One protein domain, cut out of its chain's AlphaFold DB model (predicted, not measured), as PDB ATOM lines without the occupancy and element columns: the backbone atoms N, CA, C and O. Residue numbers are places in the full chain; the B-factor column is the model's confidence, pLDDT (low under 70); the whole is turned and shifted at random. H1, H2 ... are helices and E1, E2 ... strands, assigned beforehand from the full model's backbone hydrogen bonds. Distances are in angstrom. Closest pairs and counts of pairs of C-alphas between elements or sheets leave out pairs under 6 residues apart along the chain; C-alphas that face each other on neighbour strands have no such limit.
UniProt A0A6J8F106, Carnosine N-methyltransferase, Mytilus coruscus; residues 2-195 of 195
ATOM      1  N   GLU A   2     -16.266 -15.422  25.019       55.56
ATOM      2  CA  GLU A   2     -16.788 -15.802  23.679       55.56
ATOM      3  C   GLU A   2     -18.332 -15.754  23.586       55.56
ATOM      4  O   GLU A   2     -18.867 -15.191  22.638       55.56
ATOM      5  N   ASP A   3     -19.049 -16.228  24.614       61.62
ATOM      6  CA  ASP A   3     -20.529 -16.238  24.647       61.62
ATOM      7  C   ASP A   3     -21.196 -14.856  24.796       61.62
ATOM      8  O   ASP A   3     -22.347 -14.681  24.404       61.62
ATOM      9  N   GLU A   4     -20.515 -13.874  25.394       63.03
ATOM     10  CA  GLU A   4     -21.049 -12.503  25.505       63.03
ATOM     11  C   GLU A   4     -20.869 -11.756  24.183       63.03
ATOM     12  O   GLU A   4     -21.813 -11.145  23.694       63.03
ATOM     13  N   ASN A   5     -19.702 -11.906  23.548       67.62
ATOM     14  CA  ASN A   5     -19.419 -11.281  22.260       67.62
ATOM     15  C   ASN A   5     -20.344 -11.812  21.147       67.62
ATOM     16  O   ASN A   5     -20.808 -11.045  20.313       67.62
ATOM     17  N   SER A   6     -20.683 -13.109  21.180       73.19
ATOM     18  CA  SER A   6     -21.649 -13.698  20.243       73.19
ATOM     19  C   SER A   6     -23.058 -13.122  20.405       73.19
ATOM     20  O   SER A   6     -23.749 -12.935  19.408       73.19
ATOM     21  N   LYS A   7     -23.508 -12.844  21.635       74.69
ATOM     22  CA  LYS A   7     -24.844 -12.273  21.876       74.69
ATOM     23  C   LYS A   7     -24.931 -10.816  21.435       74.69
ATOM     24  O   LYS A   7     -25.946 -10.418  20.868       74.69
ATOM     25  N   ASP A   8     -23.862 -10.054  21.649       82.56
ATOM     26  CA  ASP A   8     -23.773  -8.667  21.193       82.56
ATOM     27  C   ASP A   8     -23.786  -8.586  19.656       82.56
ATOM     28  O   ASP A   8     -24.499  -7.762  19.084       82.56
ATOM     29  N   GLU A   9     -23.068  -9.479  18.965       83.38
ATOM     30  CA  GLU A   9     -23.082  -9.563  17.499       83.38
ATOM     31  C   GLU A   9     -24.473  -9.912  16.947       83.38
ATOM     32  O   GLU A   9     -24.946  -9.260  16.013       83.38
ATOM     33  N   GLU A  10     -25.170 -10.879  17.551       82.19
ATOM     34  CA  GLU A  10     -26.536 -11.237  17.153       82.19
ATOM     35  C   GLU A  10     -27.531 -10.090  17.357       82.19
ATOM     36  O   GLU A  10     -28.428  -9.881  16.532       82.19
ATOM     37  N   GLN A  11     -27.382  -9.337  18.448       82.31
ATOM     38  CA  GLN A  11     -28.210  -8.166  18.699       82.31
ATOM     39  C   GLN A  11     -27.951  -7.075  17.652       82.31
ATOM     40  O   GLN A  11     -28.906  -6.546  17.078       82.31
ATOM     41  N   LEU A  12     -26.684  -6.774  17.354       86.19
ATOM     42  CA  LEU A  12     -26.309  -5.782  16.343       86.19
ATOM     43  C   LEU A  12     -26.791  -6.176  14.939       86.19
ATOM     44  O   LEU A  12     -27.241  -5.316  14.179       86.19
ATOM     45  N   GLU A  13     -26.746  -7.464  14.593       84.69
ATOM     46  CA  GLU A  13     -27.287  -7.977  13.331       84.69
ATOM     47  C   GLU A  13     -28.809  -7.792  13.260       84.69
ATOM     48  O   GLU A  13     -29.325  -7.289  12.257       84.69
ATOM     49  N   ARG A  14     -29.531  -8.114  14.344       83.19
ATOM     50  CA  ARG A  14     -30.983  -7.892  14.442       83.19
ATOM     51  C   ARG A  14     -31.335  -6.410  14.300       83.19
ATOM     52  O   ARG A  14     -32.232  -6.073  13.527       83.19
ATOM     53  N   GLU A  15     -30.636  -5.524  15.004       85.69
ATOM     54  CA  GLU A  15     -30.841  -4.073  14.910       85.69
ATOM     55  C   GLU A  15     -30.561  -3.560  13.491       85.69
ATOM     56  O   GLU A  15     -31.327  -2.762  12.939       85.69
ATOM     57  N   HIS A  16     -29.492  -4.054  12.860       88.44
ATOM     58  CA  HIS A  16     -29.168  -3.710  11.483       88.44
ATOM     59  C   HIS A  16     -30.258  -4.172  10.509       88.44
ATOM     60  O   HIS A  16     -30.692  -3.384   9.664       88.44
ATOM     61  N   PHE A  17     -30.750  -5.402  10.657       89.00
ATOM     62  CA  PHE A  17     -31.838  -5.950   9.849       89.00
ATOM     63  C   PHE A  17     -33.111  -5.110   9.952       89.00
ATOM     64  O   PHE A  17     -33.647  -4.669   8.931       89.00
ATOM     65  N   LEU A  18     -33.549  -4.791  11.173       87.25
ATOM     66  CA  LEU A  18     -34.725  -3.949  11.403       87.25
ATOM     67  C   LEU A  18     -34.556  -2.549  10.800       87.25
ATOM     68  O   LEU A  18     -35.489  -2.022  10.184       87.25
ATOM     69  N   ARG A  19     -33.350  -1.970  10.877       90.50
ATOM     70  CA  ARG A  19     -33.032  -0.693  10.219       90.50
ATOM     71  C   ARG A  19     -33.207  -0.772   8.702       90.50
ATOM     72  O   ARG A  19     -33.739   0.166   8.105       90.50
ATOM     73  N   ILE A  20     -32.780  -1.867   8.072       92.44
ATOM     74  CA  ILE A  20     -32.901  -2.055   6.620       92.44
ATOM     75  C   ILE A  20     -34.366  -2.253   6.212       92.44
ATOM     76  O   ILE A  20     -34.823  -1.620   5.257       92.44
ATOM     77  N   ILE A  21     -35.131  -3.049   6.962       91.50
ATOM     78  CA  ILE A  21     -36.579  -3.216   6.754       91.50
ATOM     79  C   ILE A  21     -37.287  -1.860   6.832       91.50
ATOM     80  O   ILE A  21     -38.071  -1.509   5.947       91.50
ATOM     81  N   ASN A  22     -36.977  -1.067   7.858       91.38
ATOM     82  CA  ASN A  22     -37.522   0.276   8.017       91.38
ATOM     83  C   ASN A  22     -37.136   1.196   6.841       91.38
ATOM     84  O   ASN A  22     -37.983   1.916   6.318       91.38
ATOM     85  N   ALA A  23     -35.896   1.119   6.341       94.81
ATOM     86  CA  ALA A  23     -35.467   1.858   5.150       94.81
ATOM     87  C   ALA A  23     -36.312   1.531   3.909       94.81
ATOM     88  O   ALA A  23     -36.760   2.445   3.209       94.81
ATOM     89  N   PHE A  24     -36.581   0.248   3.657       95.44
ATOM     90  CA  PHE A  24     -37.461  -0.169   2.568       95.44
ATOM     91  C   PHE A  24     -38.901   0.329   2.768       95.44
ATOM     92  O   PHE A  24     -39.464   0.930   1.850       95.44
ATOM     93  N   LYS A  25     -39.476   0.172   3.971       93.75
ATOM     94  CA  LYS A  25     -40.826   0.671   4.314       93.75
ATOM     95  C   LYS A  25     -40.954   2.187   4.103       93.75
ATOM     96  O   LYS A  25     -41.977   2.678   3.629       93.75
ATOM     97  N   TYR A  26     -39.892   2.940   4.377       95.31
ATOM     98  CA  TYR A  26     -39.892   4.398   4.253       95.31
ATOM     99  C   TYR A  26     -39.739   4.913   2.812       95.31
ATOM    100  O   TYR A  26     -39.905   6.114   2.565       95.31
ATOM    101  N   TYR A  27     -39.468   4.038   1.833       97.00
ATOM    102  CA  TYR A  27     -39.220   4.430   0.443       97.00
ATOM    103  C   TYR A  27     -40.315   5.309  -0.151       97.00
ATOM    104  O   TYR A  27     -40.022   6.365  -0.729       97.00
ATOM    105  N   ARG A  28     -41.576   4.890   0.007       96.88
ATOM    106  CA  ARG A  28     -42.726   5.605  -0.550       96.88
ATOM    107  C   ARG A  28     -42.845   6.992   0.061       96.88
ATOM    108  O   ARG A  28     -43.009   7.967  -0.669       96.88
ATOM    109  N   ILE A  29     -42.716   7.093   1.383       95.19
ATOM    110  CA  ILE A  29     -42.816   8.356   2.124       95.19
ATOM    111  C   ILE A  29     -41.706   9.318   1.679       95.19
ATOM    112  O   ILE A  29     -41.995  10.456   1.295       95.19
ATOM    113  N   HIS A  30     -40.451   8.857   1.663       94.75
ATOM    114  CA  HIS A  30     -39.293   9.661   1.253       94.75
ATOM    115  C   HIS A  30     -39.412  10.152  -0.191       94.75
ATOM    116  O   HIS A  30     -39.262  11.348  -0.463       94.75
ATOM    117  N   SER A  31     -39.741   9.250  -1.116       96.00
ATOM    118  CA  SER A  31     -39.824   9.566  -2.545       96.00
ATOM    119  C   SER A  31     -41.008  10.487  -2.848       96.00
ATOM    120  O   SER A  31     -40.846  11.476  -3.567       96.00
ATOM    121  N   SER A  32     -42.162  10.260  -2.214       97.19
ATOM    122  CA  SER A  32     -43.349  11.113  -2.371       97.19
ATOM    123  C   SER A  32     -43.126  12.523  -1.823       97.19
ATOM    124  O   SER A  32     -43.639  13.494  -2.376       97.19
ATOM    125  N   LYS A  33     -42.324  12.687  -0.758       96.44
ATOM    126  CA  LYS A  33     -41.963  14.018  -0.240       96.44
ATOM    127  C   LYS A  33     -41.223  14.849  -1.289       96.44
ATOM    128  O   LYS A  33     -41.496  16.040  -1.423       96.44
ATOM    129  N   ARG A  34     -40.332  14.234  -2.075       94.56
ATOM    130  CA  ARG A  34     -39.636  14.926  -3.172       94.56
ATOM    131  C   ARG A  34     -40.606  15.387  -4.260       94.56
ATOM    132  O   ARG A  34     -40.478  16.517  -4.721       94.56
ATOM    133  N   VAL A  35     -41.584  14.553  -4.623       97.62
ATOM    134  CA  VAL A  35     -42.618  14.914  -5.610       97.62
ATOM    135  C   VAL A  35     -43.485  16.058  -5.089       97.62
ATOM    136  O   VAL A  35     -43.644  17.061  -5.778       97.62
ATOM    137  N   LYS A  36     -43.965  15.977  -3.842       98.00
ATOM    138  CA  LYS A  36     -44.753  17.047  -3.200       98.00
ATOM    139  C   LYS A  36     -44.005  18.379  -3.165       98.00
ATOM    140  O   LYS A  36     -44.584  19.412  -3.490       98.00
ATOM    141  N   ASN A  37     -42.715  18.354  -2.830       97.88
ATOM    142  CA  ASN A  37     -41.877  19.552  -2.863       97.88
ATOM    143  C   ASN A  37     -41.766  20.116  -4.287       97.88
ATOM    144  O   ASN A  37     -41.909  21.319  -4.466       97.88
ATOM    145  N   ALA A  38     -41.577  19.264  -5.301       97.81
ATOM    146  CA  ALA A  38     -41.528  19.695  -6.698       97.81
ATOM    147  C   ALA A  38     -42.858  20.306  -7.178       97.81
ATOM    148  O   ALA A  38     -42.838  21.302  -7.902       97.81
ATOM    149  N   VAL A  39     -44.003  19.764  -6.740       98.12
ATOM    150  CA  VAL A  39     -45.332  20.348  -6.994       98.12
ATOM    151  C   VAL A  39     -45.431  21.736  -6.363       98.12
ATOM    152  O   VAL A  39     -45.767  22.693  -7.056       98.12
ATOM    153  N   ALA A  40     -45.093  21.867  -5.077       98.12
ATOM    154  CA  ALA A  40     -45.152  23.146  -4.368       98.12
ATOM    155  C   ALA A  40     -44.225  24.200  -5.002       98.12
ATOM    156  O   ALA A  40     -44.635  25.341  -5.211       98.12
ATOM    157  N   SER A  41     -43.000  23.809  -5.375       97.88
ATOM    158  CA  SER A  41     -42.050  24.679  -6.075       97.88
ATOM    159  C   SER A  41     -42.547  25.113  -7.452       97.88
ATOM    160  O   SER A  41     -42.314  26.246  -7.850       97.88
ATOM    161  N   PHE A  42     -43.245  24.250  -8.191       97.94
ATOM    162  CA  PHE A  42     -43.841  24.640  -9.470       97.94
ATOM    163  C   PHE A  42     -45.037  25.577  -9.282       97.94
ATOM    164  O   PHE A  42     -45.208  26.549 -10.019       97.94
ATOM    165  N   GLN A  43     -45.865  25.316  -8.270       97.00
ATOM    166  CA  GLN A  43     -47.031  26.138  -7.959       97.00
ATOM    167  C   GLN A  43     -46.657  27.558  -7.520       97.00
ATOM    168  O   GLN A  43     -47.428  28.477  -7.795       97.00
ATOM    169  N   SER A  44     -45.479  27.760  -6.920       97.75
ATOM    170  CA  SER A  44     -44.987  29.090  -6.540       97.75
ATOM    171  C   SER A  44     -44.441  29.924  -7.709       97.75
ATOM    172  O   SER A  44     -44.179  31.114  -7.531       97.75
ATOM    173  N   LEU A  45     -44.290  29.348  -8.908       97.69
ATOM    174  CA  LEU A  45     -43.859  30.082 -10.102       97.69
ATOM    175  C   LEU A  45     -44.944  31.045 -10.616       97.69
ATOM    176  O   LEU A  45     -46.145  30.827 -10.428       97.69
ATOM    177  N   SER A  46     -44.517  32.082 -11.340       98.06
ATOM    178  CA  SER A  46     -45.422  32.980 -12.066       98.06
ATOM    179  C   SER A  46     -46.135  32.254 -13.214       98.06
ATOM    180  O   SER A  46     -45.622  31.278 -13.767       98.06
ATOM    181  N   ASP A  47     -47.296  32.762 -13.632       96.94
ATOM    182  CA  ASP A  47     -48.065  32.159 -14.730       96.94
ATOM    183  C   ASP A  47     -47.303  32.157 -16.060       96.94
ATOM    184  O   ASP A  47     -47.466  31.240 -16.864       96.94
ATOM    185  N   SER A  48     -46.433  33.150 -16.280       97.94
ATOM    186  CA  SER A  48     -45.540  33.191 -17.443       97.94
ATOM    187  C   SER A  48     -44.599  31.982 -17.462       97.94
ATOM    188  O   SER A  48     -44.545  31.259 -18.452       97.94
ATOM    189  N   HIS A  49     -43.932  31.688 -16.338       97.69
ATOM    190  CA  HIS A  49     -43.024  30.544 -16.237       97.69
ATOM    191  C   HIS A  49     -43.765  29.202 -16.269       97.69
ATOM    192  O   HIS A  49     -43.292  28.263 -16.902       97.69
ATOM    193  N   LYS A  50     -44.951  29.106 -15.651       97.56
ATOM    194  CA  LYS A  50     -45.783  27.892 -15.721       97.56
ATOM    195  C   LYS A  50     -46.163  27.548 -17.162       97.56
ATOM    196  O   LYS A  50     -46.091  26.385 -17.547       97.56
ATOM    197  N   LYS A  51     -46.504  28.553 -17.981       97.31
ATOM    198  CA  LYS A  51     -46.831  28.369 -19.409       97.31
ATOM    199  C   LYS A  51     -45.653  27.859 -20.247       97.31
ATOM    200  O   LYS A  51     -45.892  27.248 -21.282       97.31
ATOM    201  N   MET A  52     -44.408  28.074 -19.812       97.69
ATOM    202  CA  MET A  52     -43.212  27.556 -20.496       97.69
ATOM    203  C   MET A  52     -42.984  26.054 -20.265       97.69
ATOM    204  O   MET A  52     -42.206  25.444 -20.992       97.69
ATOM    205  N   LEU A  53     -43.643  25.459 -19.267       96.62
ATOM    206  CA  LEU A  53     -43.482  24.059 -18.868       96.62
ATOM    207  C   LEU A  53     -44.835  23.320 -18.907       96.62
ATOM    208  O   LEU A  53     -45.317  22.850 -17.867       96.62
ATOM    209  N   PRO A  54     -45.488  23.230 -20.082       95.12
ATOM    210  CA  PRO A  54     -46.746  22.504 -20.206       95.12
ATOM    211  C   PRO A  54     -46.550  21.024 -19.839       95.12
ATOM    212  O   PRO A  54     -45.532  20.423 -20.170       95.12
ATOM    213  N   GLY A  55     -47.518  20.439 -19.129       96.06
ATOM    214  CA  GLY A  55     -47.483  19.026 -18.727       96.06
ATOM    215  C   GLY A  55     -46.544  18.690 -17.560       96.06
ATOM    216  O   GLY A  55     -46.427  17.525 -17.190       96.06
ATOM    217  N   TYR A  56     -45.888  19.676 -16.932       97.38
ATOM    218  CA  TYR A  56     -44.986  19.412 -15.802       97.38
ATOM    219  C   TYR A  56     -45.692  18.720 -14.624       97.38
ATOM    220  O   TYR A  56     -45.160  17.768 -14.059       97.38
ATOM    221  N   LEU A  57     -46.907  19.163 -14.273       97.44
ATOM    222  CA  LEU A  57     -47.698  18.531 -13.211       97.44
ATOM    223  C   LEU A  57     -48.151  17.114 -13.588       97.44
ATOM    224  O   LEU A  57     -48.114  16.232 -12.733       97.44
ATOM    225  N   ASP A  58     -48.498  16.870 -14.853       98.06
ATOM    226  CA  ASP A  58     -48.868  15.533 -15.336       98.06
ATOM    227  C   ASP A  58     -47.681  14.569 -15.238       98.06
ATOM    228  O   ASP A  58     -47.820  13.437 -14.775       98.06
ATOM    229  N   ASN A  59     -46.478  15.044 -15.576       98.12
ATOM    230  CA  ASN A  59     -45.247  14.284 -15.385       98.12
ATOM    231  C   ASN A  59     -44.958  14.004 -13.898       98.12
ATOM    232  O   ASN A  59     -44.530  12.905 -13.555       98.12
ATOM    233  N   LEU A  60     -45.219  14.952 -12.989       98.19
ATOM    234  CA  LEU A  60     -45.088  14.697 -11.547       98.19
ATOM    235  C   LEU A  60     -46.095  13.651 -11.048       98.19
ATOM    236  O   LEU A  60     -45.734  12.826 -10.207       98.19
ATOM    237  N   THR A  61     -47.316  13.638 -11.587       98.31
ATOM    238  CA  THR A  61     -48.308  12.583 -11.328       98.31
ATOM    239  C   THR A  61     -47.810  11.225 -11.816       98.31
ATOM    240  O   THR A  61     -47.871  10.248 -11.069       98.31
ATOM    241  N   LEU A  62     -47.242  11.154 -13.024       98.50
ATOM    242  CA  LEU A  62     -46.634   9.926 -13.538       98.50
ATOM    243  C   LEU A  62     -45.508   9.432 -12.619       98.50
ATOM    244  O   LEU A  62     -45.475   8.256 -12.266       98.50
ATOM    245  N   ILE A  63     -44.630  10.331 -12.167       98.31
ATOM    246  CA  ILE A  63     -43.552   9.993 -11.229       98.31
ATOM    247  C   ILE A  63     -44.117   9.467  -9.904       98.31
ATOM    248  O   ILE A  63     -43.592   8.487  -9.378       98.31
ATOM    249  N   GLN A  64     -45.180  10.072  -9.363       98.44
ATOM    250  CA  GLN A  64     -45.824   9.578  -8.143       98.44
ATOM    251  C   GLN A  64     -46.393   8.166  -8.338       98.44
ATOM    252  O   GLN A  64     -46.204   7.315  -7.470       98.44
ATOM    253  N   ASN A  65     -47.010   7.892  -9.490       98.44
ATOM    254  CA  ASN A  65     -47.489   6.552  -9.820       98.44
ATOM    255  C   ASN A  65     -46.326   5.553  -9.889       98.44
ATOM    256  O   ASN A  65     -46.428   4.466  -9.328       98.44
ATOM    257  N   CYS A  66     -45.196   5.914 -10.506       98.25
ATOM    258  CA  CYS A  66     -44.003   5.062 -10.522       98.25
ATOM    259  C   CYS A  66     -43.437   4.815  -9.116       98.25
ATOM    260  O   CYS A  66     -42.986   3.710  -8.828       98.25
ATOM    261  N   VAL A  67     -43.460   5.818  -8.227       98.25
ATOM    262  CA  VAL A  67     -43.066   5.649  -6.817       98.25
ATOM    263  C   VAL A  67     -43.961   4.624  -6.125       98.25
ATOM    264  O   VAL A  67     -43.452   3.784  -5.385       98.25
ATOM    265  N   ASP A  68     -45.266   4.669  -6.380       98.19
ATOM    266  CA  ASP A  68     -46.220   3.734  -5.788       98.19
ATOM    267  C   ASP A  68     -45.999   2.303  -6.310       98.19
ATOM    268  O   ASP A  68     -45.845   1.392  -5.500       98.19
ATOM    269  N   HIS A  69     -45.818   2.111  -7.621       97.94
ATOM    270  CA  HIS A  69     -45.523   0.788  -8.202       97.94
ATOM    271  C   HIS A  69     -44.170   0.225  -7.739       97.94
ATOM    272  O   HIS A  69     -44.044  -0.957  -7.429       97.94
ATOM    273  N   ASN A  70     -43.133   1.064  -7.633       97.56
ATOM    274  CA  ASN A  70     -41.852   0.629  -7.071       97.56
ATOM    275  C   ASN A  70     -42.009   0.160  -5.619       97.56
ATOM    276  O   ASN A  70     -41.318  -0.764  -5.188       97.56
ATOM    277  N   TYR A  71     -42.901   0.797  -4.856       97.62
ATOM    278  CA  TYR A  71     -43.168   0.390  -3.486       97.62
ATOM    279  C   TYR A  71     -43.893  -0.957  -3.410       97.62
ATOM    280  O   TYR A  71     -43.571  -1.739  -2.524       97.62
ATOM    281  N   GLU A  72     -44.778  -1.277  -4.355       96.75
ATOM    282  CA  GLU A  72     -45.408  -2.605  -4.442       96.75
ATOM    283  C   GLU A  72     -44.351  -3.715  -4.573       96.75
ATOM    284  O   GLU A  72     -44.396  -4.700  -3.839       96.75
ATOM    285  N   ILE A  73     -43.334  -3.521  -5.421       94.31
ATOM    286  CA  ILE A  73     -42.204  -4.460  -5.535       94.31
ATOM    287  C   ILE A  73     -41.408  -4.538  -4.228       94.31
ATOM    288  O   ILE A  73     -41.068  -5.628  -3.772       94.31
ATOM    289  N   ILE A  74     -41.135  -3.400  -3.585       95.94
ATOM    290  CA  ILE A  74     -40.450  -3.376  -2.286       95.94
ATOM    291  C   ILE A  74     -41.240  -4.149  -1.221       95.94
ATOM    292  O   ILE A  74     -40.638  -4.846  -0.406       95.94
ATOM    293  N   GLN A  75     -42.571  -4.065  -1.222       94.56
ATOM    294  CA  GLN A  75     -43.405  -4.825  -0.292       94.56
ATOM    295  C   GLN A  75     -43.265  -6.335  -0.504       94.56
ATOM    296  O   GLN A  75     -43.226  -7.068   0.482       94.56
ATOM    297  N   LEU A  76     -43.135  -6.796  -1.753       93.44
ATOM    298  CA  LEU A  76     -42.843  -8.203  -2.047       93.44
ATOM    299  C   LEU A  76     -41.471  -8.611  -1.490       93.44
ATOM    300  O   LEU A  76     -41.378  -9.600  -0.770       93.44
ATOM    301  N   VAL A  77     -40.438  -7.790  -1.715       92.81
ATOM    302  CA  VAL A  77     -39.084  -8.029  -1.180       92.81
ATOM    303  C   VAL A  77     -39.075  -8.115   0.352       92.81
ATOM    304  O   VAL A  77     -38.440  -9.006   0.912       92.81
ATOM    305  N   ILE A  78     -39.776  -7.210   1.048       91.44
ATOM    306  CA  ILE A  78     -39.866  -7.228   2.519       91.44
ATOM    307  C   ILE A  78     -40.595  -8.483   3.005       91.44
ATOM    308  O   ILE A  78     -40.130  -9.125   3.941       91.44
ATOM    309  N   LYS A  79     -41.726  -8.829   2.379       87.25
ATOM    310  CA  LYS A  79     -42.550  -9.972   2.786       87.25
ATOM    311  C   LYS A  79     -41.756 -11.278   2.772       87.25
ATOM    312  O   LYS A  79     -41.902 -12.093   3.674       87.25
ATOM    313  N   ASP A  80     -40.903 -11.471   1.771       79.81
ATOM    314  CA  ASP A  80     -40.079 -12.679   1.683       79.81
ATOM    315  C   ASP A  80     -38.847 -12.636   2.596       79.81
ATOM    316  O   ASP A  80     -38.307 -13.683   2.957       79.81
ATOM    317  N   ALA A  81     -38.411 -11.445   3.014       79.06
ATOM    318  CA  ALA A  81     -37.310 -11.295   3.957       79.06
ATOM    319  C   ALA A  81     -37.666 -11.746   5.381       79.06
ATOM    320  O   ALA A  81     -36.774 -12.174   6.108       79.06
ATOM    321  N   GLU A  82     -38.947 -11.708   5.768       68.50
ATOM    322  CA  GLU A  82     -39.422 -12.204   7.072       68.50
ATOM    323  C   GLU A  82     -39.117 -13.697   7.282       68.50
ATOM    324  O   GLU A  82     -38.951 -14.138   8.416       68.50
ATOM    325  N   TYR A  83     -38.977 -14.463   6.195       69.25
ATOM    326  CA  TYR A  83     -38.680 -15.899   6.225       69.25
ATOM    327  C   TYR A  83     -37.228 -16.237   5.861       69.25
ATOM    328  O   TYR A  83     -36.868 -17.409   5.831       69.25
ATOM    329  N   MET A  84     -36.394 -15.237   5.553       69.19
ATOM    330  CA  MET A  84     -35.016 -15.453   5.095       69.19
ATOM    331  C   MET A  84     -34.105 -16.007   6.191       69.19
ATOM    332  O   MET A  84     -33.204 -16.795   5.912       69.19
ATOM    333  N   PHE A  85     -34.338 -15.594   7.436       66.12
ATOM    334  CA  PHE A  85     -33.575 -16.037   8.594       66.12
ATOM    335  C   PHE A  85     -34.366 -17.128   9.309       66.12
ATOM    336  O   PHE A  85     -35.083 -16.879  10.280       66.12
ATOM    337  N   GLU A  86     -34.270 -18.351   8.785       50.91
ATOM    338  CA  GLU A  86     -34.790 -19.540   9.456       50.91
ATOM    339  C   GLU A  86     -34.283 -19.536  10.915       50.91
ATOM    340  O   GLU A  86     -33.075 -19.536  11.158       50.91
ATOM    341  N   ASN A  87     -35.215 -19.520  11.879       46.88
ATOM    342  CA  ASN A  87     -35.011 -19.553  13.342       46.88
ATOM    343  C   ASN A  87     -34.904 -18.221  14.117       46.88
ATOM    344  O   ASN A  87     -34.653 -18.277  15.322       46.88
ATOM    345  N   LYS A  88     -35.142 -17.040  13.523       56.34
ATOM    346  CA  LYS A  88     -35.168 -15.773  14.290       56.34
ATOM    347  C   LYS A  88     -36.427 -14.946  13.996       56.34
ATOM    348  O   LYS A  88     -36.623 -14.448  12.895       56.34
ATOM    349  N   THR A  89     -37.292 -14.771  14.998       54.22
ATOM    350  CA  THR A  89     -38.407 -13.813  14.930       54.22
ATOM    351  C   THR A  89     -37.855 -12.401  15.111       54.22
ATOM    352  O   THR A  89     -37.508 -11.997  16.220       54.22
ATOM    353  N   HIS A  90     -37.771 -11.640  14.023       61.41
ATOM    354  CA  HIS A  90     -37.393 -10.225  14.043       61.41
ATOM    355  C   HIS A  90     -38.624  -9.331  14.246       61.41
ATOM    356  O   HIS A  90     -38.838  -8.377  13.499       61.41
ATOM    357  N   GLU A  91     -39.471  -9.657  15.226       59.31
ATOM    358  CA  GLU A  91     -40.581  -8.773  15.576       59.31
ATOM    359  C   GLU A  91     -40.023  -7.492  16.225       59.31
ATOM    360  O   GLU A  91     -39.122  -7.576  17.077       59.31
ATOM    361  N   PRO A  92     -40.499  -6.304  15.807       58.75
ATOM    362  CA  PRO A  92     -40.119  -5.057  16.451       58.75
ATOM    363  C   PRO A  92     -40.622  -5.053  17.895       58.75
ATOM    364  O   PRO A  92     -41.775  -5.409  18.147       58.75
ATOM    365  N   THR A  93     -39.793  -4.628  18.844       56.19
ATOM    366  CA  THR A  93     -40.267  -4.384  20.218       56.19
ATOM    367  C   THR A  93     -40.956  -3.016  20.305       56.19
ATOM    368  O   THR A  93     -40.659  -2.116  19.521       56.19
ATOM    369  N   GLU A  94     -41.879  -2.827  21.257       53.53
ATOM    370  CA  GLU A  94     -42.628  -1.561  21.425       53.53
ATOM    371  C   GLU A  94     -41.720  -0.327  21.648       53.53
ATOM    372  O   GLU A  94     -42.128   0.801  21.361       53.53
ATOM    373  N   ASP A  95     -40.480  -0.533  22.110       49.84
ATOM    374  CA  ASP A  95     -39.478   0.514  22.356       49.84
ATOM    375  C   ASP A  95     -38.595   0.849  21.137       49.84
ATOM    376  O   ASP A  95     -37.902   1.873  21.133       49.84
ATOM    377  N   GLU A  96     -38.648   0.056  20.061       56.59
ATOM    378  CA  GLU A  96     -37.960   0.331  18.795       56.59
ATOM    379  C   GLU A  96     -38.762   1.357  17.981       56.59
ATOM    380  O   GLU A  96     -39.333   1.077  16.927       56.59
ATOM    381  N   LYS A  97     -38.826   2.589  18.503       51.69
ATOM    382  CA  LYS A  97     -39.394   3.747  17.801       51.69
ATOM    383  C   LYS A  97     -38.848   3.788  16.376       51.69
ATOM    384  O   LYS A  97     -37.635   3.716  16.189       51.69
ATOM    385  N   GLU A  98     -39.736   3.957  15.395       65.00
ATOM    386  CA  GLU A  98     -39.406   4.112  13.973       65.00
ATOM    387  C   GLU A  98     -38.501   5.340  13.757       65.00
ATOM    388  O   GLU A  98     -38.953   6.431  13.398       65.00
ATOM    389  N   VAL A  99     -37.199   5.191  14.008       73.44
ATOM    390  CA  VAL A  99     -36.202   6.213  13.698       73.44
ATOM    391  C   VAL A  99     -36.239   6.403  12.185       73.44
ATOM    392  O   VAL A  99     -36.052   5.424  11.458       73.44
ATOM    393  N   PRO A 100     -36.482   7.623  11.674       82.12
ATOM    394  CA  PRO A 100     -36.496   7.850  10.241       82.12
ATOM    395  C   PRO A 100     -35.173   7.381   9.617       82.12
ATOM    396  O   PRO A 100     -34.108   7.783  10.100       82.12
ATOM    397  N   PRO A 101     -35.212   6.555   8.558       90.19
ATOM    398  CA  PRO A 101     -34.007   6.087   7.890       90.19
ATOM    399  C   PRO A 101     -33.130   7.245   7.425       90.19
ATOM    400  O   PRO A 101     -33.617   8.317   7.044       90.19
ATOM    401  N   THR A 102     -31.818   7.023   7.419       93.31
ATOM    402  CA  THR A 102     -30.880   8.053   6.980       93.31
ATOM    403  C   THR A 102     -30.982   8.278   5.471       93.31
ATOM    404  O   THR A 102     -31.456   7.432   4.707       93.31
ATOM    405  N   GLN A 103     -30.474   9.419   4.999       93.25
ATOM    406  CA  GLN A 103     -30.359   9.666   3.560       93.25
ATOM    407  C   GLN A 103     -29.496   8.597   2.865       93.25
ATOM    408  O   GLN A 103     -29.809   8.201   1.743       93.25
ATOM    409  N   PHE A 104     -28.471   8.087   3.556       95.00
ATOM    410  CA  PHE A 104     -27.623   7.002   3.074       95.00
ATOM    411  C   PHE A 104     -28.404   5.694   2.888       95.00
ATOM    412  O   PHE A 104     -28.289   5.064   1.836       95.00
ATOM    413  N   ASP A 105     -29.250   5.313   3.851       95.06
ATOM    414  CA  ASP A 105     -30.106   4.126   3.717       95.06
ATOM    415  C   ASP A 105     -31.058   4.278   2.518       95.06
ATOM    416  O   ASP A 105     -31.221   3.364   1.711       95.06
ATOM    417  N   MET A 106     -31.612   5.476   2.322       96.25
ATOM    418  CA  MET A 106     -32.474   5.770   1.177       96.25
ATOM    419  C   MET A 106     -31.745   5.714  -0.174       96.25
ATOM    420  O   MET A 106     -32.341   5.333  -1.186       96.25
ATOM    421  N   ASP A 107     -30.465   6.089  -0.219       96.50
ATOM    422  CA  ASP A 107     -29.618   5.917  -1.403       96.50
ATOM    423  C   ASP A 107     -29.331   4.437  -1.684       96.50
ATOM    424  O   ASP A 107     -29.318   4.028  -2.851       96.50
ATOM    425  N   LYS A 108     -29.193   3.611  -0.640       97.75
ATOM    426  CA  LYS A 108     -29.072   2.156  -0.784       97.75
ATOM    427  C   LYS A 108     -30.347   1.528  -1.342       97.75
ATOM    428  O   LYS A 108     -30.240   0.836  -2.348       97.75
ATOM    429  N   VAL A 109     -31.536   1.865  -0.828       97.31
ATOM    430  CA  VAL A 109     -32.814   1.378  -1.400       97.31
ATOM    431  C   VAL A 109     -32.927   1.721  -2.889       97.31
ATOM    432  O   VAL A 109     -33.238   0.861  -3.712       97.31
ATOM    433  N   ARG A 110     -32.617   2.970  -3.271       96.38
ATOM    434  CA  ARG A 110     -32.614   3.389  -4.685       96.38
ATOM    435  C   ARG A 110     -31.621   2.593  -5.527       96.38
ATOM    436  O   ARG A 110     -31.917   2.277  -6.677       96.38
ATOM    437  N   THR A 111     -30.445   2.306  -4.978       97.06
ATOM    438  CA  THR A 111     -29.417   1.505  -5.652       97.06
ATOM    439  C   THR A 111     -29.896   0.075  -5.864       97.06
ATOM    440  O   THR A 111     -29.744  -0.445  -6.963       97.06
ATOM    441  N   THR A 112     -30.548  -0.534  -4.874       97.56
ATOM    442  CA  THR A 112     -31.122  -1.880  -4.997       97.56
ATOM    443  C   THR A 112     -32.159  -1.956  -6.111       97.56
ATOM    444  O   THR A 112     -32.068  -2.844  -6.953       97.56
ATOM    445  N   ILE A 113     -33.084  -0.987  -6.198       96.81
ATOM    446  CA  ILE A 113     -34.066  -0.928  -7.300       96.81
ATOM    447  C   ILE A 113     -33.354  -0.860  -8.660       96.81
ATOM    448  O   ILE A 113     -33.724  -1.567  -9.593       96.81
ATOM    449  N   LYS A 114     -32.294  -0.050  -8.781       96.81
ATOM    450  CA  LYS A 114     -31.503   0.031 -10.019       96.81
ATOM    451  C   LYS A 114     -30.790  -1.281 -10.351       96.81
ATOM    452  O   LYS A 114     -30.707  -1.627 -11.526       96.81
ATOM    453  N   GLN A 115     -30.325  -2.031  -9.351       97.81
ATOM    454  CA  GLN A 115     -29.676  -3.318  -9.600       97.81
ATOM    455  C   GLN A 115     -30.616  -4.361 -10.197       97.81
ATOM    456  O   GLN A 115     -30.137  -5.185 -10.972       97.81
ATOM    457  N   PHE A 116     -31.931  -4.296  -9.962       97.94
ATOM    458  CA  PHE A 116     -32.874  -5.156 -10.689       97.94
ATOM    459  C   PHE A 116     -32.799  -4.938 -12.202       97.94
ATOM    460  O   PHE A 116     -32.856  -5.903 -12.960       97.94
ATOM    461  N   VAL A 117     -32.612  -3.691 -12.652       97.50
ATOM    462  CA  VAL A 117     -32.454  -3.391 -14.081       97.50
ATOM    463  C   VAL A 117     -31.198  -4.069 -14.618       97.50
ATOM    464  O   VAL A 117     -31.279  -4.850 -15.568       97.50
ATOM    465  N   ARG A 118     -30.053  -3.824 -13.969       98.12
ATOM    466  CA  ARG A 118     -28.763  -4.392 -14.373       98.12
ATOM    467  C   ARG A 118     -28.794  -5.917 -14.382       98.12
ATOM    468  O   ARG A 118     -28.399  -6.522 -15.373       98.12
ATOM    469  N   ASP A 119     -29.262  -6.546 -13.313       98.38
ATOM    470  CA  ASP A 119     -29.101  -7.988 -13.116       98.38
ATOM    471  C   ASP A 119     -30.251  -8.820 -13.693       98.38
ATOM    472  O   ASP A 119     -30.003  -9.933 -14.154       98.38
ATOM    473  N   TRP A 120     -31.478  -8.298 -13.758       98.25
ATOM    474  CA  TRP A 120     -32.667  -9.117 -14.037       98.25
ATOM    475  C   TRP A 120     -33.647  -8.531 -15.064       98.25
ATOM    476  O   TRP A 120     -34.583  -9.224 -15.450       98.25
ATOM    477  N   SER A 121     -33.413  -7.324 -15.597       97.81
ATOM    478  CA  SER A 121     -34.194  -6.788 -16.727       97.81
ATOM    479  C   SER A 121     -33.562  -7.116 -18.086       97.81
ATOM    480  O   SER A 121     -32.349  -7.326 -18.205       97.81
ATOM    481  N   ALA A 122     -34.374  -7.103 -19.143       98.38
ATOM    482  CA  ALA A 122     -33.886  -7.065 -20.520       98.38
ATOM    483  C   ALA A 122     -33.047  -5.799 -20.784       98.38
ATOM    484  O   ALA A 122     -32.005  -5.888 -21.427       98.38
ATOM    485  N   ASP A 123     -33.420  -4.657 -20.200       98.19
ATOM    486  CA  ASP A 123     -32.728  -3.376 -20.417       98.19
ATOM    487  C   ASP A 123     -31.274  -3.378 -19.917       98.19
ATOM    488  O   ASP A 123     -30.430  -2.665 -20.449       98.19
ATOM    489  N   GLY A 124     -30.954  -4.209 -18.918       98.31
ATOM    490  CA  GLY A 124     -29.587  -4.376 -18.414       98.31
ATOM    491  C   GLY A 124     -28.714  -5.315 -19.251       98.31
ATOM    492  O   GLY A 124     -27.567  -5.557 -18.883       98.31
ATOM    493  N   GLN A 125     -29.228  -5.897 -20.341       98.31
ATOM    494  CA  GLN A 125     -28.511  -6.920 -21.109       98.31
ATOM    495  C   GLN A 125     -27.160  -6.435 -21.636       98.31
ATOM    496  O   GLN A 125     -26.168  -7.126 -21.426       98.31
ATOM    497  N   SER A 126     -27.105  -5.263 -22.268       98.50
ATOM    498  CA  SER A 126     -25.859  -4.728 -22.833       98.50
ATOM    499  C   SER A 126     -24.781  -4.518 -21.762       98.50
ATOM    500  O   SER A 126     -23.610  -4.826 -21.976       98.50
ATOM    501  N   GLU A 127     -25.178  -4.069 -20.569       98.38
ATOM    502  CA  GLU A 127     -24.283  -3.901 -19.423       98.38
ATOM    503  C   GLU A 127     -23.770  -5.253 -18.901       98.38
ATOM    504  O   GLU A 127     -22.582  -5.407 -18.613       98.38
ATOM    505  N   ARG A 128     -24.635  -6.274 -18.842       98.56
ATOM    506  CA  ARG A 128     -24.223  -7.639 -18.476       98.56
ATOM    507  C   ARG A 128     -23.331  -8.284 -19.526       98.56
ATOM    508  O   ARG A 128     -22.405  -8.998 -19.162       98.56
ATOM    509  N   GLU A 129     -23.573  -8.052 -20.806       98.50
ATOM    510  CA  GLU A 129     -22.702  -8.547 -21.873       98.50
ATOM    511  C   GLU A 129     -21.318  -7.905 -21.784       98.50
ATOM    512  O   GLU A 129     -20.314  -8.598 -21.904       98.50
ATOM    513  N   ALA A 130     -21.238  -6.612 -21.475       98.50
ATOM    514  CA  ALA A 130     -19.957  -5.943 -21.280       98.50
ATOM    515  C   ALA A 130     -19.216  -6.411 -20.010       98.50
ATOM    516  O   ALA A 130     -17.990  -6.499 -20.016       98.50
ATOM    517  N   CYS A 131     -19.931  -6.698 -18.912       98.06
ATOM    518  CA  CYS A 131     -19.313  -7.005 -17.615       98.06
ATOM    519  C   CYS A 131     -19.192  -8.503 -17.292       98.06
ATOM    520  O   CYS A 131     -18.177  -8.934 -16.754       98.06
ATOM    521  N   TYR A 132     -20.239  -9.292 -17.533       98.56
ATOM    522  CA  TYR A 132     -20.347 -10.685 -17.081       98.56
ATOM    523  C   TYR A 132     -19.876 -11.674 -18.138       98.56
ATOM    524  O   TYR A 132     -19.215 -12.652 -17.793       98.56
ATOM    525  N   LEU A 133     -20.171 -11.421 -19.416       98.25
ATOM    526  CA  LEU A 133     -19.803 -12.348 -20.485       98.25
ATOM    527  C   LEU A 133     -18.287 -12.617 -20.550       98.25
ATOM    528  O   LEU A 133     -17.939 -13.795 -20.615       98.25
ATOM    529  N   PRO A 134     -17.379 -11.621 -20.442       98.75
ATOM    530  CA  PRO A 134     -15.940 -11.892 -20.447       98.75
ATOM    531  C   PRO A 134     -15.507 -12.815 -19.301       98.75
ATOM    532  O   PRO A 134     -14.694 -13.710 -19.500       98.75
ATOM    533  N   VAL A 135     -16.100 -12.644 -18.113       98.56
ATOM    534  CA  VAL A 135     -15.811 -13.479 -16.937       98.56
ATOM    535  C   VAL A 135     -16.279 -14.915 -17.164       98.56
ATOM    536  O   VAL A 135     -15.527 -15.858 -16.931       98.56
ATOM    537  N   VAL A 136     -17.511 -15.094 -17.651       98.44
ATOM    538  CA  VAL A 136     -18.071 -16.423 -17.933       98.44
ATOM    539  C   VAL A 136     -17.272 -17.130 -19.031       98.44
ATOM    540  O   VAL A 136     -16.980 -18.318 -18.904       98.44
ATOM    541  N   MET A 137     -16.884 -16.411 -20.088       98.38
ATOM    542  CA  MET A 137     -16.065 -16.954 -21.173       98.38
ATOM    543  C   MET A 137     -14.693 -17.415 -20.678       98.38
ATOM    544  O   MET A 137     -14.295 -18.531 -20.999       98.38
ATOM    545  N   GLU A 138     -14.016 -16.619 -19.849       98.50
ATOM    546  CA  GLU A 138     -12.706 -16.980 -19.296       98.50
ATOM    547  C   GLU A 138     -12.790 -18.247 -18.427       98.50
ATOM    548  O   GLU A 138     -11.933 -19.127 -18.517       98.50
ATOM    549  N   ILE A 139     -13.848 -18.391 -17.619       98.06
ATOM    550  CA  ILE A 139     -14.081 -19.612 -16.830       98.06
ATOM    551  C   ILE A 139     -14.274 -20.818 -17.763       98.06
ATOM    552  O   ILE A 139     -13.643 -21.856 -17.557       98.06
ATOM    553  N   CYS A 140     -15.096 -20.674 -18.807       97.31
ATOM    554  CA  CYS A 140     -15.337 -21.719 -19.804       97.31
ATOM    555  C   CYS A 140     -14.076 -22.118 -20.580       97.31
ATOM    556  O   CYS A 140     -13.900 -23.295 -20.896       97.31
ATOM    557  N   GLU A 141     -13.196 -21.162 -20.879       97.69
ATOM    558  CA  GLU A 141     -11.934 -21.409 -21.572       97.69
ATOM    559  C   GLU A 141     -10.917 -22.121 -20.672       97.69
ATOM    560  O   GLU A 141     -10.284 -23.090 -21.099       97.69
ATOM    561  N   LYS A 142     -10.788 -21.686 -19.410       97.75
ATOM    562  CA  LYS A 142      -9.878 -22.313 -18.440       97.75
ATOM    563  C   LYS A 142     -10.340 -23.704 -18.008       97.75
ATOM    564  O   LYS A 142      -9.506 -24.593 -17.833       97.75
ATOM    565  N   PHE A 143     -11.647 -23.901 -17.857       97.19
ATOM    566  CA  PHE A 143     -12.254 -25.144 -17.370       97.19
ATOM    567  C   PHE A 143     -13.266 -25.704 -18.377       97.19
ATOM    568  O   PHE A 143     -14.465 -25.779 -18.083       97.19
ATOM    569  N   PRO A 144     -12.819 -26.101 -19.583       96.56
ATOM    570  CA  PRO A 144     -13.725 -26.524 -20.634       96.56
ATOM    571  C   PRO A 144     -14.335 -27.885 -20.304       96.56
ATOM    572  O   PRO A 144     -13.650 -28.810 -19.857       96.56
ATOM    573  N   LYS A 145     -15.620 -28.043 -20.640       93.75
ATOM    574  CA  LYS A 145     -16.402 -29.274 -20.404       93.75
ATOM    575  C   LYS A 145     -15.776 -30.532 -21.021       93.75
ATOM    576  O   LYS A 145     -16.063 -31.640 -20.589       93.75
ATOM    577  N   SER A 146     -14.926 -30.372 -22.038       95.12
ATOM    578  CA  SER A 146     -14.213 -31.471 -22.696       95.12
ATOM    579  C   SER A 146     -13.017 -32.007 -21.901       95.12
ATOM    580  O   SER A 146     -12.521 -33.080 -22.230       95.12
ATOM    581  N   LYS A 147     -12.508 -31.260 -20.910       94.56
ATOM    582  CA  LYS A 147     -11.311 -31.625 -20.125       94.56
ATOM    583  C   LYS A 147     -11.611 -31.880 -18.651       94.56
ATOM    584  O   LYS A 147     -10.871 -32.622 -18.011       94.56
ATOM    585  N   CYS A 148     -12.662 -31.277 -18.110       94.44
ATOM    586  CA  CYS A 148     -13.076 -31.460 -16.724       94.44
ATOM    587  C   CYS A 148     -14.599 -31.472 -16.600       94.44
ATOM    588  O   CYS A 148     -15.306 -30.865 -17.400       94.44
ATOM    589  N   ASP A 149     -15.081 -32.136 -15.553       96.69
ATOM    590  CA  ASP A 149     -16.471 -32.088 -15.111       96.69
ATOM    591  C   ASP A 149     -16.746 -30.734 -14.422       96.69
ATOM    592  O   ASP A 149     -16.188 -30.497 -13.344       96.69
ATOM    593  N   PRO A 150     -17.572 -29.844 -15.010       96.56
ATOM    594  CA  PRO A 150     -17.842 -28.515 -14.457       96.56
ATOM    595  C   PRO A 150     -18.388 -28.547 -13.030       96.56
ATOM    596  O   PRO A 150     -18.051 -27.672 -12.237       96.56
ATOM    597  N   SER A 151     -19.150 -29.584 -12.667       97.06
ATOM    598  CA  SER A 151     -19.764 -29.696 -11.338       97.06
ATOM    599  C   SER A 151     -18.735 -29.821 -10.206       97.06
ATOM    600  O   SER A 151     -19.036 -29.506  -9.058       97.06
ATOM    601  N   LYS A 152     -17.501 -30.232 -10.528       97.56
ATOM    602  CA  LYS A 152     -16.382 -30.360  -9.579       97.56
ATOM    603  C   LYS A 152     -15.514 -29.108  -9.490       97.56
ATOM    604  O   LYS A 152     -14.574 -29.074  -8.697       97.56
ATOM    605  N   ILE A 153     -15.787 -28.103 -10.317       98.12
ATOM    606  CA  ILE A 153     -15.079 -26.827 -10.301       98.12
ATOM    607  C   ILE A 153     -15.886 -25.850  -9.451       98.12
ATOM    608  O   ILE A 153     -16.992 -25.449  -9.819       98.12
ATOM    609  N   SER A 154     -15.306 -25.472  -8.315       98.31
ATOM    610  CA  SER A 154     -15.902 -24.522  -7.380       98.31
ATOM    611  C   SER A 154     -15.519 -23.090  -7.742       98.31
ATOM    612  O   SER A 154     -14.335 -22.755  -7.796       98.31
ATOM    613  N   VAL A 155     -16.519 -22.234  -7.953       98.50
ATOM    614  CA  VAL A 155     -16.349 -20.809  -8.254       98.50
ATOM    615  C   VAL A 155     -17.001 -19.981  -7.152       98.50
ATOM    616  O   VAL A 155     -18.170 -20.175  -6.835       98.50
ATOM    617  N   LEU A 156     -16.256 -19.042  -6.572       98.69
ATOM    618  CA  LEU A 156     -16.773 -18.076  -5.604       98.69
ATOM    619  C   LEU A 156     -16.932 -16.713  -6.285       98.69
ATOM    620  O   LEU A 156     -16.006 -16.244  -6.944       98.69
ATOM    621  N   VAL A 157     -18.080 -16.066  -6.084       98.69
ATOM    622  CA  VAL A 157     -18.369 -14.699  -6.540       98.69
ATOM    623  C   VAL A 157     -18.594 -13.806  -5.313       98.69
ATOM    624  O   VAL A 157     -19.715 -13.747  -4.803       98.69
ATOM    625  N   PRO A 158     -17.547 -13.135  -4.798       98.50
ATOM    626  CA  PRO A 158     -17.681 -12.157  -3.720       98.50
ATOM    627  C   PRO A 158     -18.404 -10.893  -4.197       98.50
ATOM    628  O   PRO A 158     -18.193 -10.457  -5.328       98.50
ATOM    629  N   GLY A 159     -19.216 -10.282  -3.331       97.62
ATOM    630  CA  GLY A 159     -20.008  -9.097  -3.677       97.62
ATOM    631  C   GLY A 159     -20.994  -9.378  -4.812       97.62
ATOM    632  O   GLY A 159     -21.025  -8.658  -5.809       97.62
ATOM    633  N   ALA A 160     -21.746 -10.474  -4.695       98.00
ATOM    634  CA  ALA A 160     -22.584 -11.003  -5.765       98.00
ATOM    635  C   ALA A 160     -23.781 -10.107  -6.131       98.00
ATOM    636  O   ALA A 160     -24.418 -10.363  -7.156       98.00
ATOM    637  N   GLY A 161     -24.109  -9.081  -5.335       98.12
ATOM    638  CA  GLY A 161     -25.248  -8.205  -5.595       98.12
ATOM    639  C   GLY A 161     -26.555  -8.997  -5.644       98.12
ATOM    640  O   GLY A 161     -26.882  -9.706  -4.694       98.12
ATOM    641  N   LEU A 162     -27.290  -8.917  -6.762       98.25
ATOM    642  CA  LEU A 162     -28.522  -9.697  -6.950       98.25
ATOM    643  C   LEU A 162     -28.275 -11.098  -7.529       98.25
ATOM    644  O   LEU A 162     -29.217 -11.774  -7.932       98.25
ATOM    645  N   GLY A 163     -27.017 -11.538  -7.591       98.31
ATOM    646  CA  GLY A 163     -26.644 -12.919  -7.886       98.31
ATOM    647  C   GLY A 163     -26.610 -13.287  -9.367       98.31
ATOM    648  O   GLY A 163     -26.357 -14.447  -9.684       98.31
ATOM    649  N   ARG A 164     -26.809 -12.343 -10.298       98.69
ATOM    650  CA  ARG A 164     -26.898 -12.668 -11.732       98.69
ATOM    651  C   ARG A 164     -25.628 -13.305 -12.297       98.69
ATOM    652  O   ARG A 164     -25.729 -14.277 -13.037       98.69
ATOM    653  N   LEU A 165     -24.440 -12.794 -11.965       98.69
ATOM    654  CA  LEU A 165     -23.186 -13.394 -12.441       98.69
ATOM    655  C   LEU A 165     -23.012 -14.821 -11.899       98.69
ATOM    656  O   LEU A 165     -22.694 -15.731 -12.662       98.69
ATOM    657  N   ALA A 166     -23.269 -15.025 -10.604       98.56
ATOM    658  CA  ALA A 166     -23.212 -16.348  -9.988       98.56
ATOM    659  C   ALA A 166     -24.213 -17.316 -10.644       98.56
ATOM    660  O   ALA A 166     -23.864 -18.459 -10.935       98.56
ATOM    661  N   TYR A 167     -25.420 -16.835 -10.958       98.50
ATOM    662  CA  TYR A 167     -26.426 -17.588 -11.702       98.50
ATOM    663  C   TYR A 167     -25.938 -17.985 -13.101       98.50
ATOM    664  O   TYR A 167     -26.060 -19.148 -13.478       98.50
ATOM    665  N   GLU A 168     -25.348 -17.066 -13.873       98.56
ATOM    666  CA  GLU A 168     -24.843 -17.384 -15.219       98.56
ATOM    667  C   GLU A 168     -23.696 -18.403 -15.183       98.56
ATOM    668  O   GLU A 168     -23.631 -19.284 -16.040       98.56
ATOM    669  N   ILE A 169     -22.820 -18.337 -14.175       98.62
ATOM    670  CA  ILE A 169     -21.749 -19.323 -13.971       98.62
ATOM    671  C   ILE A 169     -22.343 -20.687 -13.592       98.62
ATOM    672  O   ILE A 169     -22.001 -21.698 -14.209       98.62
ATOM    673  N   ALA A 170     -23.277 -20.727 -12.636       98.19
ATOM    674  CA  ALA A 170     -23.974 -21.956 -12.247       98.19
ATOM    675  C   ALA A 170     -24.723 -22.589 -13.432       98.19
ATOM    676  O   ALA A 170     -24.677 -23.801 -13.633       98.19
ATOM    677  N   LYS A 171     -25.340 -21.766 -14.286       97.56
ATOM    678  CA  LYS A 171     -26.036 -22.190 -15.507       97.56
ATOM    679  C   LYS A 171     -25.112 -22.861 -16.527       97.56
ATOM    680  O   LYS A 171     -25.572 -23.695 -17.306       97.56
ATOM    681  N   GLN A 172     -23.809 -22.564 -16.518       97.69
ATOM    682  CA  GLN A 172     -22.835 -23.304 -17.330       97.69
ATOM    683  C   GLN A 172     -22.522 -24.707 -16.776       97.69
ATOM    684  O   GLN A 172     -21.912 -25.507 -17.489       97.69
ATOM    685  N   GLY A 173     -22.986 -25.035 -15.567       97.69
ATOM    686  CA  GLY A 173     -22.795 -26.317 -14.885       97.69
ATOM    687  C   GLY A 173     -21.728 -26.292 -13.789       97.69
ATOM    688  O   GLY A 173     -21.447 -27.338 -13.209       97.69
ATOM    689  N   TYR A 174     -21.121 -25.134 -13.520       98.44
ATOM    690  CA  TYR A 174     -20.123 -24.979 -12.461       98.44
ATOM    691  C   TYR A 174     -20.767 -24.950 -11.073       98.44
ATOM    692  O   TYR A 174     -21.871 -24.432 -10.905       98.44
ATOM    693  N   SER A 175     -20.051 -25.440 -10.061       98.31
ATOM    694  CA  SER A 175     -20.464 -25.273  -8.666       98.31
ATOM    695  C   SER A 175     -20.154 -23.846  -8.216       98.31
ATOM    696  O   SER A 175     -19.039 -23.548  -7.792       98.31
ATOM    697  N   CYS A 176     -21.125 -22.940  -8.341       98.50
ATOM    698  CA  CYS A 176     -20.933 -21.522  -8.046       98.50
ATOM    699  C   CYS A 176     -21.569 -21.109  -6.715       98.50
ATOM    700  O   CYS A 176     -22.741 -21.385  -6.472       98.50
ATOM    701  N   GLN A 177     -20.826 -20.364  -5.898       98.62
ATOM    702  CA  GLN A 177     -21.311 -19.741  -4.670       98.62
ATOM    703  C   GLN A 177     -21.230 -18.218  -4.803       98.62
ATOM    704  O   GLN A 177     -20.156 -17.663  -5.021       98.62
ATOM    705  N   GLY A 178     -22.364 -17.533  -4.664       98.25
ATOM    706  CA  GLY A 178     -22.396 -16.082  -4.477       98.25
ATOM    707  C   GLY A 178     -22.227 -15.730  -3.001       98.25
ATOM    708  O   GLY A 178     -22.779 -16.409  -2.138       98.25
ATOM    709  N   ASN A 179     -21.476 -14.673  -2.702       98.12
ATOM    710  CA  ASN A 179     -21.368 -14.107  -1.360       98.12
ATOM    711  C   ASN A 179     -21.732 -12.623  -1.399       98.12
ATOM    712  O   ASN A 179     -21.250 -11.889  -2.257       98.12
ATOM    713  N   GLU A 180     -22.565 -12.179  -0.467       97.50
ATOM    714  CA  GLU A 180     -22.981 -10.788  -0.342       97.50
ATOM    715  C   GLU A 180     -23.101 -10.426   1.138       97.50
ATOM    716  O   GLU A 180     -23.435 -11.273   1.964       97.50
ATOM    717  N   TRP A 181     -22.794  -9.172   1.460       94.69
ATOM    718  CA  TRP A 181     -22.812  -8.647   2.824       94.69
ATOM    719  C   TRP A 181     -23.986  -7.692   3.053       94.69
ATOM    720  O   TRP A 181     -24.541  -7.612   4.144       94.69
ATOM    721  N   SER A 182     -24.393  -6.946   2.026       95.81
ATOM    722  CA  SER A 182     -25.463  -5.970   2.153       95.81
ATOM    723  C   SER A 182     -26.819  -6.654   2.304       95.81
ATOM    724  O   SER A 182     -27.323  -7.243   1.349       95.81
ATOM    725  N   LEU A 183     -27.475  -6.460   3.453       94.56
ATOM    726  CA  LEU A 183     -28.854  -6.917   3.662       94.56
ATOM    727  C   LEU A 183     -29.825  -6.377   2.601       94.56
ATOM    728  O   LEU A 183     -30.734  -7.086   2.190       94.56
ATOM    729  N   PHE A 184     -29.592  -5.170   2.067       96.50
ATOM    730  CA  PHE A 184     -30.377  -4.646   0.943       96.50
ATOM    731  C   PHE A 184     -30.315  -5.546  -0.299       96.50
ATOM    732  O   PHE A 184     -31.320  -5.709  -0.988       96.50
ATOM    733  N   MET A 185     -29.133  -6.085  -0.608       97.62
ATOM    734  CA  MET A 185     -28.921  -6.967  -1.754       97.62
ATOM    735  C   MET A 185     -29.364  -8.391  -1.440       97.62
ATOM    736  O   MET A 185     -30.002  -8.996  -2.289       97.62
ATOM    737  N   LEU A 186     -29.101  -8.897  -0.230       95.56
ATOM    738  CA  LEU A 186     -29.542 -10.225   0.216       95.56
ATOM    739  C   LEU A 186     -31.071 -10.355   0.181       95.56
ATOM    740  O   LEU A 186     -31.593 -11.306  -0.389       95.56
ATOM    741  N   MET A 187     -31.791  -9.356   0.702       94.44
ATOM    742  CA  MET A 187     -33.257  -9.294   0.635       94.44
ATOM    743  C   MET A 187     -33.773  -9.355  -0.802       94.44
ATOM    744  O   MET A 187     -34.631 -10.173  -1.133       94.44
ATOM    745  N   ALA A 188     -33.220  -8.514  -1.674       96.38
ATOM    746  CA  ALA A 188     -33.629  -8.442  -3.069       96.38
ATOM    747  C   ALA A 188     -33.216  -9.681  -3.890       96.38
ATOM    748  O   ALA A 188     -33.970 -10.105  -4.765       96.38
ATOM    749  N   SER A 189     -32.048 -10.270  -3.616       96.44
ATOM    750  CA  SER A 189     -31.550 -11.459  -4.309       96.44
ATOM    751  C   SER A 189     -32.337 -12.707  -3.918       96.44
ATOM    752  O   SER A 189     -32.681 -13.500  -4.788       96.44
ATOM    753  N   ASN A 190     -32.711 -12.851  -2.644       94.19
ATOM    754  CA  ASN A 190     -33.587 -13.930  -2.199       94.19
ATOM    755  C   ASN A 190     -34.953 -13.872  -2.887       94.19
ATOM    756  O   ASN A 190     -35.432 -14.895  -3.364       94.19
ATOM    757  N   PHE A 191     -35.556 -12.679  -2.966       94.12
ATOM    758  CA  PHE A 191     -36.825 -12.484  -3.666       94.12
ATOM    759  C   PHE A 191     -36.735 -12.962  -5.121       94.12
ATOM    760  O   PHE A 191     -37.528 -13.796  -5.536       94.12
ATOM    761  N   ILE A 192     -35.745 -12.490  -5.882       95.50
ATOM    762  CA  ILE A 192     -35.679 -12.769  -7.325       95.50
ATOM    763  C   ILE A 192     -35.190 -14.183  -7.674       95.50
ATOM    764  O   ILE A 192     -35.461 -14.667  -8.769       95.50
ATOM    765  N   LEU A 193     -34.436 -14.838  -6.785       95.00
ATOM    766  CA  LEU A 193     -33.895 -16.180  -7.031       95.00
ATOM    767  C   LEU A 193     -34.829 -17.301  -6.562       95.00
ATOM    768  O   LEU A 193     -34.727 -18.411  -7.085       95.00
ATOM    769  N   ASN A 194     -35.710 -17.034  -5.592       91.81
ATOM    770  CA  ASN A 194     -36.492 -18.071  -4.910       91.81
ATOM    771  C   ASN A 194     -38.018 -17.914  -5.044       91.81
ATOM    772  O   ASN A 194     -38.752 -18.713  -4.452       91.81
ATOM    773  N   LYS A 195     -38.510 -16.915  -5.788       83.12
ATOM    774  CA  LYS A 195     -39.938 -16.663  -6.050       83.12
ATOM    775  C   LYS A 195     -40.179 -16.394  -7.529       83.12
ATOM    776  O   LYS A 195     -41.252 -16.826  -8.004       83.12
TER     777      LYS A 195
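This is residues 2 to 195 of the 195 residues of the protein "Carnosine N-methyltransferase" of Mytilus coruscus (UniProt A0A6J8F106). A long arm of two helices side by side, H2 and H4, with short H3 at its tip, runs into a junction with H1, H5 and H9; beyond it lies a small lobe where H8 packs on the strands E1 and E2 and H7 is near H8. Residues 2 to 12 of H1 stick out from the junction. The printed part has 194 residues with nine named helices and two named strands, in the order H1 H2 H3 H4 H5 H6 H7 E1 H8 E2 H9; E1 and E2 make a parallel sheet. It is mostly helix and loose, with a radius of gyration of the C-alphas of 21.7 A and spans of 74 by 48 by 24 A, only just flat.

Start with H1, residues 2 to 25, and H2, residues 27 to 43, which meet only through their link. After H3, residues 47 to 51, look at H4, residues 56 to 81: it touches H2 at a shallow tilt of 7 degrees, opposite ways, the closest C-alphas being those of Arg 28 and Tyr 71, 6.0 A apart. H5, residues 103 to 120, is the hub, touching four helices; it is about perpendicular to H1 at 77 degrees, closest at C-alphas 23 and 105, 6.0 A. H6, residues 125 to 131, touches H5 only at the corner, C-alphas 118 and 127 being closest at 6.8 A. Next, E1, residues 154 to 158, H8, residues 164 to 171, and E2, residues 175 to 179, form a strand-helix-strand unit, two parallel neighbour strands with a helix between in sequence, with a right-handed crossover. Find N 155 and O 175 at 2.8 A, within hydrogen-bond range. H7, residues 133 to 142, is close to H8 but not clearly touching, with C-alphas 136 and 169 closest at 6.1 A. H9, residues 183 to 194, touches H4 about perpendicular at 78 degrees, closest at C-alphas 77 and 191, 5.6 A. Every O i to N i+4 pair is within hydrogen-bond range in H2, H3, H4, H6, H7, H8 and H9, against 19 of 20 in H1 and 13 of 14 in H5.

Find C-alpha 2 at (-16.788, -15.802, 23.679); H1 runs 35.0 A from there. H2 spans 24.6 A, H4 37.3 A and H5 25.8 A. H9 covers 16.0 A and ends at C-alpha 194, (-36.492, -18.071, -4.910).

The C-alphas farthest apart, of Asp 47 and Lys 147, are 73.8 A apart. The printed part has no cut, and the links H4 to H5 and H7 to E1 are long. Confidence is under 70 at residues 2 to 5 and 82 to 98.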